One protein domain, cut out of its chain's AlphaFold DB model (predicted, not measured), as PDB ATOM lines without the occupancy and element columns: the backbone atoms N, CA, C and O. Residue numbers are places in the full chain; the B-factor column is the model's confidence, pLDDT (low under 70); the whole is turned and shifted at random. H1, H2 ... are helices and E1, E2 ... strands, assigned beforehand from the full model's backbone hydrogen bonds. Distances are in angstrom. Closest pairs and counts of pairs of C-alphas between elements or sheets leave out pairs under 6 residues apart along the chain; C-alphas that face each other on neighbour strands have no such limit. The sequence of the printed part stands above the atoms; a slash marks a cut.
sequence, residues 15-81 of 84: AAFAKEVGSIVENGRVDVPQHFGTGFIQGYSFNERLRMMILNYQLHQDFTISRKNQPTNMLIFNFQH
ATOM      1  N   ALA A  15     128.552 129.201 155.243       85.44
ATOM      2  CA  ALA A  15     129.638 128.423 155.844       85.44
ATOM      3  C   ALA A  15     129.524 128.334 157.371       85.44
ATOM      4  O   ALA A  15     129.827 127.304 157.967       85.44
ATOM      5  N   ALA A  16     129.073 129.415 158.005       83.88
ATOM      6  CA  ALA A  16     128.916 129.458 159.447       83.88
ATOM      7  C   ALA A  16     127.694 128.629 159.888       83.88
ATOM      8  O   ALA A  16     127.804 127.835 160.809       83.88
ATOM      9  N   PHE A  17     126.585 128.701 159.152       86.38
ATOM     10  CA  PHE A  17     125.430 127.825 159.327       86.38
ATOM     11  C   PHE A  17     125.788 126.351 159.122       86.38
ATOM     12  O   PHE A  17     125.498 125.542 159.991       86.38
ATOM     13  N   ALA A  18     126.478 126.015 158.027       89.75
ATOM     14  CA  ALA A  18     126.950 124.663 157.731       89.75
ATOM     15  C   ALA A  18     127.770 124.089 158.889       89.75
ATOM     16  O   ALA A  18     127.496 122.985 159.347       89.75
ATOM     17  N   LYS A  19     128.714 124.873 159.422       88.38
ATOM     18  CA  LYS A  19     129.509 124.481 160.587       88.38
ATOM     19  C   LYS A  19     128.636 124.164 161.807       88.38
ATOM     20  O   LYS A  19     128.863 123.141 162.442       88.38
ATOM     21  N   GLU A  20     127.664 125.016 162.125       85.94
ATOM     22  CA  GLU A  20     126.819 124.845 163.315       85.94
ATOM     23  C   GLU A  20     125.866 123.650 163.211       85.94
ATOM     24  O   GLU A  20     125.649 122.948 164.195       85.94
ATOM     25  N   VAL A  21     125.326 123.376 162.019       87.62
ATOM     26  CA  VAL A  21     124.418 122.235 161.818       87.62
ATOM     27  C   VAL A  21     125.147 120.939 161.455       87.62
ATOM     28  O   VAL A  21     124.495 119.922 161.248       87.62
ATOM     29  N   GLY A  22     126.481 120.947 161.356       89.50
ATOM     30  CA  GLY A  22     127.265 119.771 160.958       89.50
ATOM     31  C   GLY A  22     127.063 119.363 159.493       89.50
ATOM     32  O   GLY A  22     127.050 118.176 159.176       89.50
ATOM     33  N   SER A  23     126.879 120.344 158.609       92.69
ATOM     34  CA  SER A  23     126.703 120.183 157.162       92.69
ATOM     35  C   SER A  23     127.845 120.863 156.393       92.69
ATOM     36  O   SER A  23     128.771 121.433 156.977       92.69
ATOM     37  N   ILE A  24     127.799 120.800 155.065       92.94
ATOM     38  CA  ILE A  24     128.775 121.422 154.165       92.94
ATOM     39  C   ILE A  24     128.080 122.362 153.185       92.94
ATOM     40  O   ILE A  24     126.879 122.262 152.942       92.94
ATOM     41  N   VAL A  25     128.843 123.310 152.640       91.56
ATOM     42  CA  VAL A  25     128.352 124.181 151.571       91.56
ATOM     43  C   VAL A  25     128.632 123.507 150.233       91.56
ATOM     44  O   VAL A  25     129.789 123.402 149.831       91.56
ATOM     45  N   GLU A  26     127.584 123.120 149.516       90.88
ATOM     46  CA  GLU A  26     127.667 122.562 148.165       90.88
ATOM     47  C   GLU A  26     126.903 123.457 147.195       90.88
ATOM     48  O   GLU A  26     125.723 123.732 147.383       90.88
ATOM     49  N   ASN A  27     127.571 123.969 146.156       87.25
ATOM     50  CA  ASN A  27     126.953 124.844 145.146       87.25
ATOM     51  C   ASN A  27     126.187 126.052 145.739       87.25
ATOM     52  O   ASN A  27     125.151 126.473 145.226       87.25
ATOM     53  N   GLY A  28     126.689 126.616 146.845       88.06
ATOM     54  CA  GLY A  28     126.052 127.733 147.558       88.06
ATOM     55  C   GLY A  28     124.834 127.340 148.405       88.06
ATOM     56  O   GLY A  28     124.151 128.226 148.924       88.06
ATOM     57  N   ARG A  29     124.571 126.038 148.546       91.94
ATOM     58  CA  ARG A  29     123.505 125.436 149.344       91.94
ATOM     59  C   ARG A  29     124.066 124.799 150.603       91.94
ATOM     60  O   ARG A  29     125.173 124.272 150.591       91.94
ATOM     61  N   VAL A  30     123.274 124.804 151.663       93.75
ATOM     62  CA  VAL A  30     123.463 123.973 152.847       93.75
ATOM     63  C   VAL A  30     122.140 123.285 153.126       93.75
ATOM     64  O   VAL A  30     121.153 123.955 153.441       93.75
ATOM     65  N   ASP A  31     122.114 121.964 153.003       95.25
ATOM     66  CA  ASP A  31     120.972 121.167 153.440       95.25
ATOM     67  C   ASP A  31     121.025 120.978 154.958       95.25
ATOM     68  O   ASP A  31     122.091 120.742 155.540       95.25
ATOM     69  N   VAL A  32     119.863 121.122 155.598       93.81
ATOM     70  CA  VAL A  32     119.701 120.928 157.038       93.81
ATOM     71  C   VAL A  32     119.705 119.429 157.324       93.81
ATOM     72  O   VAL A  32     118.850 118.710 156.799       93.81
ATOM     73  N   PRO A  33     120.623 118.929 158.166       94.19
ATOM     74  CA  PRO A  33     120.630 117.520 158.522       94.19
ATOM     75  C   PRO A  33     119.361 117.119 159.272       94.19
ATOM     76  O   PRO A  33     118.863 117.866 160.113       94.19
ATOM     77  N   GLN A  34     118.887 115.895 159.033       93.75
ATOM     78  CA  GLN A  34     117.595 115.411 159.537       93.75
ATOM     79  C   GLN A  34     117.438 115.509 161.063       93.75
ATOM     80  O   GLN A  34     116.335 115.682 161.565       93.75
ATOM     81  N   HIS A  35     118.532 115.407 161.820       91.25
ATOM     82  CA  HIS A  35     118.499 115.529 163.280       91.25
ATOM     83  C   HIS A  35     118.300 116.980 163.761       91.25
ATOM     84  O   HIS A  35     117.770 117.192 164.852       91.25
ATOM     85  N   PHE A  36     118.661 117.973 162.942       90.81
ATOM     86  CA  PHE A  36     118.429 119.397 163.202       90.81
ATOM     87  C   PHE A  36     117.096 119.901 162.645       90.81
ATOM     88  O   PHE A  36     116.544 120.860 163.184       90.81
ATOM     89  N   GLY A  37     116.582 119.278 161.586       92.19
ATOM     90  CA  GLY A  37     115.356 119.707 160.931       92.19
ATOM     91  C   GLY A  37     115.257 119.220 159.490       92.19
ATOM     92  O   GLY A  37     115.778 118.166 159.135       92.19
ATOM     93  N   THR A  38     114.587 120.000 158.649       93.50
ATOM     94  CA  THR A  38     114.413 119.715 157.219       93.50
ATOM     95  C   THR A  38     114.607 120.968 156.377       93.50
ATOM     96  O   THR A  38     114.492 122.087 156.876       93.50
ATOM     97  N   GLY A  39     114.876 120.781 155.084       93.19
ATOM     98  CA  GLY A  39     115.013 121.868 154.119       93.19
ATOM     99  C   GLY A  39     116.451 122.355 153.959       93.19
ATOM    100  O   GLY A  39     117.398 121.599 154.159       93.19
ATOM    101  N   PHE A  40     116.618 123.606 153.531       92.81
ATOM    102  CA  PHE A  40     117.907 124.146 153.115       92.81
ATOM    103  C   PHE A  40     118.016 125.666 153.259       92.81
ATOM    104  O   PHE A  40     117.028 126.406 153.302       92.81
ATOM    105  N   ILE A  41     119.263 126.132 153.243       91.81
ATOM    106  CA  ILE A  41     119.625 127.523 152.984       91.81
ATOM    107  C   ILE A  41     120.423 127.573 151.685       91.81
ATOM    108  O   ILE A  41     121.354 126.799 151.497       91.81
ATOM    109  N   GLN A  42     120.085 128.494 150.788       91.25
ATOM    110  CA  GLN A  42     120.819 128.725 149.545       91.25
ATOM    111  C   GLN A  42     121.145 130.207 149.416       91.25
ATOM    112  O   GLN A  42     120.290 131.063 149.646       91.25
ATOM    113  N   GLY A  43     122.371 130.514 149.011       90.12
ATOM    114  CA  GLY A  43     122.782 131.871 148.682       90.12
ATOM    115  C   GLY A  43     123.251 131.997 147.241       90.12
ATOM    116  O   GLY A  43     123.838 131.075 146.674       90.12
ATOM    117  N   TYR A  44     123.030 133.184 146.686       86.81
ATOM    118  CA  TYR A  44     123.550 133.623 145.400       86.81
ATOM    119  C   TYR A  44     124.251 134.968 145.576       86.81
ATOM    120  O   TYR A  44     123.733 135.880 146.228       86.81
ATOM    121  N   SER A  45     125.430 135.099 144.973       85.06
ATOM    122  CA  SER A  45     126.156 136.363 144.885       85.06
ATOM    123  C   SER A  45     126.226 136.761 143.421       85.06
ATOM    124  O   SER A  45     126.916 136.111 142.642       85.06
ATOM    125  N   PHE A  46     125.496 137.808 143.045       83.56
ATOM    126  CA  PHE A  46     125.473 138.290 141.663       83.56
ATOM    127  C   PHE A  46     126.658 139.215 141.385       83.56
ATOM    128  O   PHE A  46     127.235 139.183 140.304       83.56
ATOM    129  N   ASN A  47     127.027 140.040 142.369       83.38
ATOM    130  CA  ASN A  47     128.238 140.860 142.373       83.38
ATOM    131  C   ASN A  47     128.591 141.262 143.820       83.38
ATOM    132  O   ASN A  47     127.990 140.771 144.777       83.38
ATOM    133  N   GLU A  48     129.556 142.167 143.997       80.19
ATOM    134  CA  GLU A  48     130.007 142.641 145.317       80.19
ATOM    135  C   GLU A  48     128.917 143.354 146.140       80.19
ATOM    136  O   GLU A  48     129.015 143.418 147.364       80.19
ATOM    137  N   ARG A  49     127.872 143.873 145.484       85.44
ATOM    138  CA  ARG A  49     126.811 144.697 146.082       85.44
ATOM    139  C   ARG A  49     125.422 144.071 146.012       85.44
ATOM    140  O   ARG A  49     124.506 144.635 146.595       85.44
ATOM    141  N   LEU A  50     125.236 142.949 145.321       86.88
ATOM    142  CA  LEU A  50     123.932 142.317 145.125       86.88
ATOM    143  C   LEU A  50     123.982 140.835 145.492       86.88
ATOM    144  O   LEU A  50     124.713 140.049 144.878       86.88
ATOM    145  N   ARG A  51     123.156 140.451 146.467       86.94
ATOM    146  CA  ARG A  51     123.024 139.071 146.941       86.94
ATOM    147  C   ARG A  51     121.565 138.656 147.072       86.94
ATOM    148  O   ARG A  51     120.681 139.484 147.283       86.94
ATOM    149  N   MET A  52     121.337 137.352 147.002       88.69
ATOM    150  CA  MET A  52     120.053 136.731 147.304       88.69
ATOM    151  C   MET A  52     120.253 135.566 148.266       88.69
ATOM    152  O   MET A  52     121.207 134.803 148.129       88.69
ATOM    153  N   MET A  53     119.341 135.436 149.222       89.06
ATOM    154  CA  MET A  53     119.244 134.320 150.153       89.06
ATOM    155  C   MET A  53     117.855 133.691 150.047       89.06
ATOM    156  O   MET A  53     116.846 134.396 150.025       89.06
ATOM    157  N   ILE A  54     117.822 132.364 150.002       90.81
ATOM    158  CA  ILE A  54     116.622 131.537 150.104       90.81
ATOM    159  C   ILE A  54     116.746 130.740 151.399       90.81
ATOM    160  O   ILE A  54     117.669 129.938 151.552       90.81
ATOM    161  N   LEU A  55     115.824 130.974 152.326       89.94
ATOM    162  CA  LEU A  55     115.730 130.285 153.608       89.94
ATOM    163  C   LEU A  55     114.469 129.421 153.584       89.94
ATOM    164  O   LEU A  55     113.365 129.907 153.827       89.94
ATOM    165  N   ASN A  56     114.623 128.145 153.237       91.81
ATOM    166  CA  ASN A  56     113.506 127.214 153.160       91.81
ATOM    167  C   ASN A  56     113.782 125.987 154.023       91.81
ATOM    168  O   ASN A  56     114.158 124.933 153.515       91.81
ATOM    169  N   TYR A  57     113.642 126.153 155.333       89.94
ATOM    170  CA  TYR A  57     113.878 125.097 156.306       89.94
ATOM    171  C   TYR A  57     112.895 125.176 157.474       89.94
ATOM    172  O   TYR A  57     112.304 126.221 157.752       89.94
ATOM    173  N   GLN A  58     112.781 124.064 158.192       90.50
ATOM    174  CA  GLN A  58     112.154 123.974 159.506       90.50
ATOM    175  C   GLN A  58     113.145 123.305 160.452       90.50
ATOM    176  O   GLN A  58     113.546 122.168 160.207       90.50
ATOM    177  N   LEU A  59     113.562 124.011 161.504       88.38
ATOM    178  CA  LEU A  59     114.451 123.464 162.530       88.38
ATOM    179  C   LEU A  59     113.627 122.921 163.697       88.38
ATOM    180  O   LEU A  59     112.589 123.477 164.045       88.38
ATOM    181  N   HIS A  60     114.121 121.867 164.341       89.50
ATOM    182  CA  HIS A  60     113.542 121.344 165.581       89.50
ATOM    183  C   HIS A  60     113.727 122.297 166.774       89.50
ATOM    184  O   HIS A  60     113.098 122.109 167.813       89.50
ATOM    185  N   GLN A  61     114.627 123.276 166.654       83.44
ATOM    186  CA  GLN A  61     114.971 124.237 167.698       83.44
ATOM    187  C   GLN A  61     115.183 125.624 167.089       83.44
ATOM    188  O   GLN A  61     115.698 125.739 165.976       83.44
ATOM    189  N   ASP A  62     114.830 126.665 167.840       79.38
ATOM    190  CA  ASP A  62     115.056 128.051 167.428       79.38
ATOM    191  C   ASP A  62     116.549 128.372 167.328       79.38
ATOM    192  O   ASP A  62     117.351 127.893 168.132       79.38
ATOM    193  N   PHE A  63     116.915 129.225 166.371       74.00
ATOM    194  CA  PHE A  63     118.284 129.715 166.216       74.00
ATOM    195  C   PHE A  63     118.302 131.206 165.845       74.00
ATOM    196  O   PHE A  63     117.371 131.707 165.207       74.00
ATOM    197  N   THR A  64     119.384 131.902 166.205       72.12
ATOM    198  CA  THR A  64     119.545 133.343 165.970       72.12
ATOM    199  C   THR A  64     120.838 133.612 165.203       72.12
ATOM    200  O   THR A  64     121.934 133.473 165.736       72.12
ATOM    201  N   ILE A  65     120.753 134.088 163.958       71.12
ATOM    202  CA  ILE A  65     121.947 134.575 163.243       71.12
ATOM    203  C   ILE A  65     122.183 136.043 163.581       71.12
ATOM    204  O   ILE A  65     121.426 136.908 163.139       71.12
ATOM    205  N   SER A  66     123.290 136.341 164.262       68.19
ATOM    206  CA  SER A  66     123.786 137.707 164.436       68.19
ATOM    207  C   SER A  66     124.964 137.951 163.485       68.19
ATOM    208  O   SER A  66     125.931 137.202 163.463       68.19
ATOM    209  N   ARG A  67     124.921 138.995 162.649       67.81
ATOM    210  CA  ARG A  67     126.064 139.340 161.784       67.81
ATOM    211  C   ARG A  67     126.665 140.665 162.219       67.81
ATOM    212  O   ARG A  67     125.977 141.681 162.215       67.81
ATOM    213  N   LYS A  68     127.958 140.666 162.542       63.44
ATOM    214  CA  LYS A  68     128.735 141.890 162.780       63.44
ATOM    215  C   LYS A  68     129.363 142.334 161.451       63.44
ATOM    216  O   LYS A  68     129.789 141.485 160.677       63.44
ATOM    217  N   ASN A  69     129.385 143.642 161.180       63.66
ATOM    218  CA  ASN A  69     129.933 144.269 159.961       63.66
ATOM    219  C   ASN A  69     129.184 143.936 158.651       63.66
ATOM    220  O   ASN A  69     129.732 143.345 157.723       63.66
ATOM    221  N   GLN A  70     127.918 144.351 158.553       64.06
ATOM    222  CA  GLN A  70     127.197 144.367 157.274       64.06
ATOM    223  C   GLN A  70     127.808 145.438 156.348       64.06
ATOM    224  O   GLN A  70     127.975 146.580 156.788       64.06
ATOM    225  N   PRO A  71     128.130 145.120 155.080       69.12
ATOM    226  CA  PRO A  71     128.554 146.129 154.119       69.12
ATOM    227  C   PRO A  71     127.448 147.173 153.949       69.12
ATOM    228  O   PRO A  71     126.313 146.832 153.630       69.12
ATOM    229  N   THR A  72     127.778 148.449 154.137       73.81
ATOM    230  CA  THR A  72     126.802 149.552 154.102       73.81
ATOM    231  C   THR A  72     126.186 149.789 152.720       73.81
ATOM    232  O   THR A  72     125.118 150.383 152.626       73.81
ATOM    233  N   ASN A  73     126.817 149.285 151.653       82.31
ATOM    234  CA  ASN A  73     126.411 149.472 150.256       82.31
ATOM    235  C   ASN A  73     126.039 148.142 149.567       82.31
ATOM    236  O   ASN A  73     126.497 147.872 148.454       82.31
ATOM    237  N   MET A  74     125.255 147.287 150.232       81.62
ATOM    238  CA  MET A  74     124.827 145.985 149.704       81.62
ATOM    239  C   MET A  74     123.300 145.850 149.690       81.62
ATOM    240  O   MET A  74     122.642 146.023 150.711       81.62
ATOM    241  N   LEU A  75     122.744 145.486 148.533       86.25
ATOM    242  CA  LEU A  75     121.355 145.076 148.358       86.25
ATOM    243  C   LEU A  75     121.244 143.560 148.558       86.25
ATOM    244  O   LEU A  75     121.906 142.778 147.868       86.25
ATOM    245  N   ILE A  76     120.401 143.144 149.502       86.00
ATOM    246  CA  ILE A  76     120.147 141.736 149.806       86.00
ATOM    247  C   ILE A  76     118.657 141.457 149.647       86.00
ATOM    248  O   ILE A  76     117.835 142.051 150.340       86.00
ATOM    249  N   PHE A  77     118.325 140.508 148.777       89.19
ATOM    250  CA  PHE A  77     116.995 139.910 148.734       89.19
ATOM    251  C   PHE A  77     116.976 138.684 149.638       89.19
ATOM    252  O   PHE A  77     117.771 137.765 149.446       89.19
ATOM    253  N   ASN A  78     116.090 138.671 150.631       89.06
ATOM    254  CA  ASN A  78     115.893 137.513 151.490       89.06
ATOM    255  C   ASN A  78     114.479 136.987 151.298       89.06
ATOM    256  O   ASN A  78     113.511 137.726 151.470       89.06
ATOM    257  N   PHE A  79     114.382 135.716 150.949       90.56
ATOM    258  CA  PHE A  79     113.118 135.047 150.747       90.56
ATOM    259  C   PHE A  79     113.018 133.873 151.710       90.56
ATOM    260  O   PHE A  79     113.946 133.070 151.832       90.56
ATOM    261  N   GLN A  80     111.879 133.770 152.379       89.81
ATOM    262  CA  GLN A  80     111.598 132.722 153.350       89.81
ATOM    263  C   GLN A  80     110.309 132.016 152.940       89.81
ATOM    264  O   GLN A  80     109.401 132.673 152.433       89.81
ATOM    265  N   HIS A  81     110.235 130.699 153.138       83.44
ATOM    266  CA  HIS A  81     109.015 129.914 152.891       83.44
ATOM    267  C   HIS A  81     108.453 130.049 151.458       83.44
ATOM    268  O   HIS A  81     107.246 130.134 151.253       83.44
TER     269      HIS A  81
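AT A GLANCE: This is residues 15 to 81 of the 84 residues of the protein "Helix-turn-helix domain-containing protein" of Sphingobacterium deserti (UniProt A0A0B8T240). One twisted sheet of four strands has a long hairpin, E2 and E3, in its middle, short E1 and E4 at its edges, and small helix H1 by E1. A long loop, residues 60 to 74, runs back along the sheet from E3 to E4. The printed part has 67 residues, with one named helix and four named strands in the order H1 E1 E2 E3 E4; of the 35 residues in named elements strands hold 28, the class being mostly strand, and the sheet, in the order E1 E2 E3 E4, is mixed. It is compact, radius of gyration of the C-alphas 12.5 A, and elongated, 37 by 23 by 22 A.

HOW THE PARTS SIT: E2, residues 37 to 45, and E3, residues 50 to 59, are antiparallel, with N 42 and O 54 2.9 A apart. E1, residues 29 to 31, is antiparallel to E2, N 30 to O 41 2.8 A, completing a meander, each strand the antiparallel neighbour of the one before. E4, residues 75 to 80, is parallel to E3, N 53 to O 77 2.8 A. H1, residues 15 to 21, only grazes the sheet; its closest C-alphas to E1 are Ala 18 and Val 30, 6.0 A. In H1 every O i to N i+4 pair is within hydrogen-bond range.

IN THESE COORDINATES: E2 spans 25.5 A and E3 27.4 A. H1 begins at C-alpha 15 (129.638, 128.423, 155.844); E4 ends at C-alpha 80 (111.598, 132.722, 153.350).

THE WHOLE: The printed part has no cut. The link E3 to E4 is long; residues 66 to 71 have pLDDT under 70.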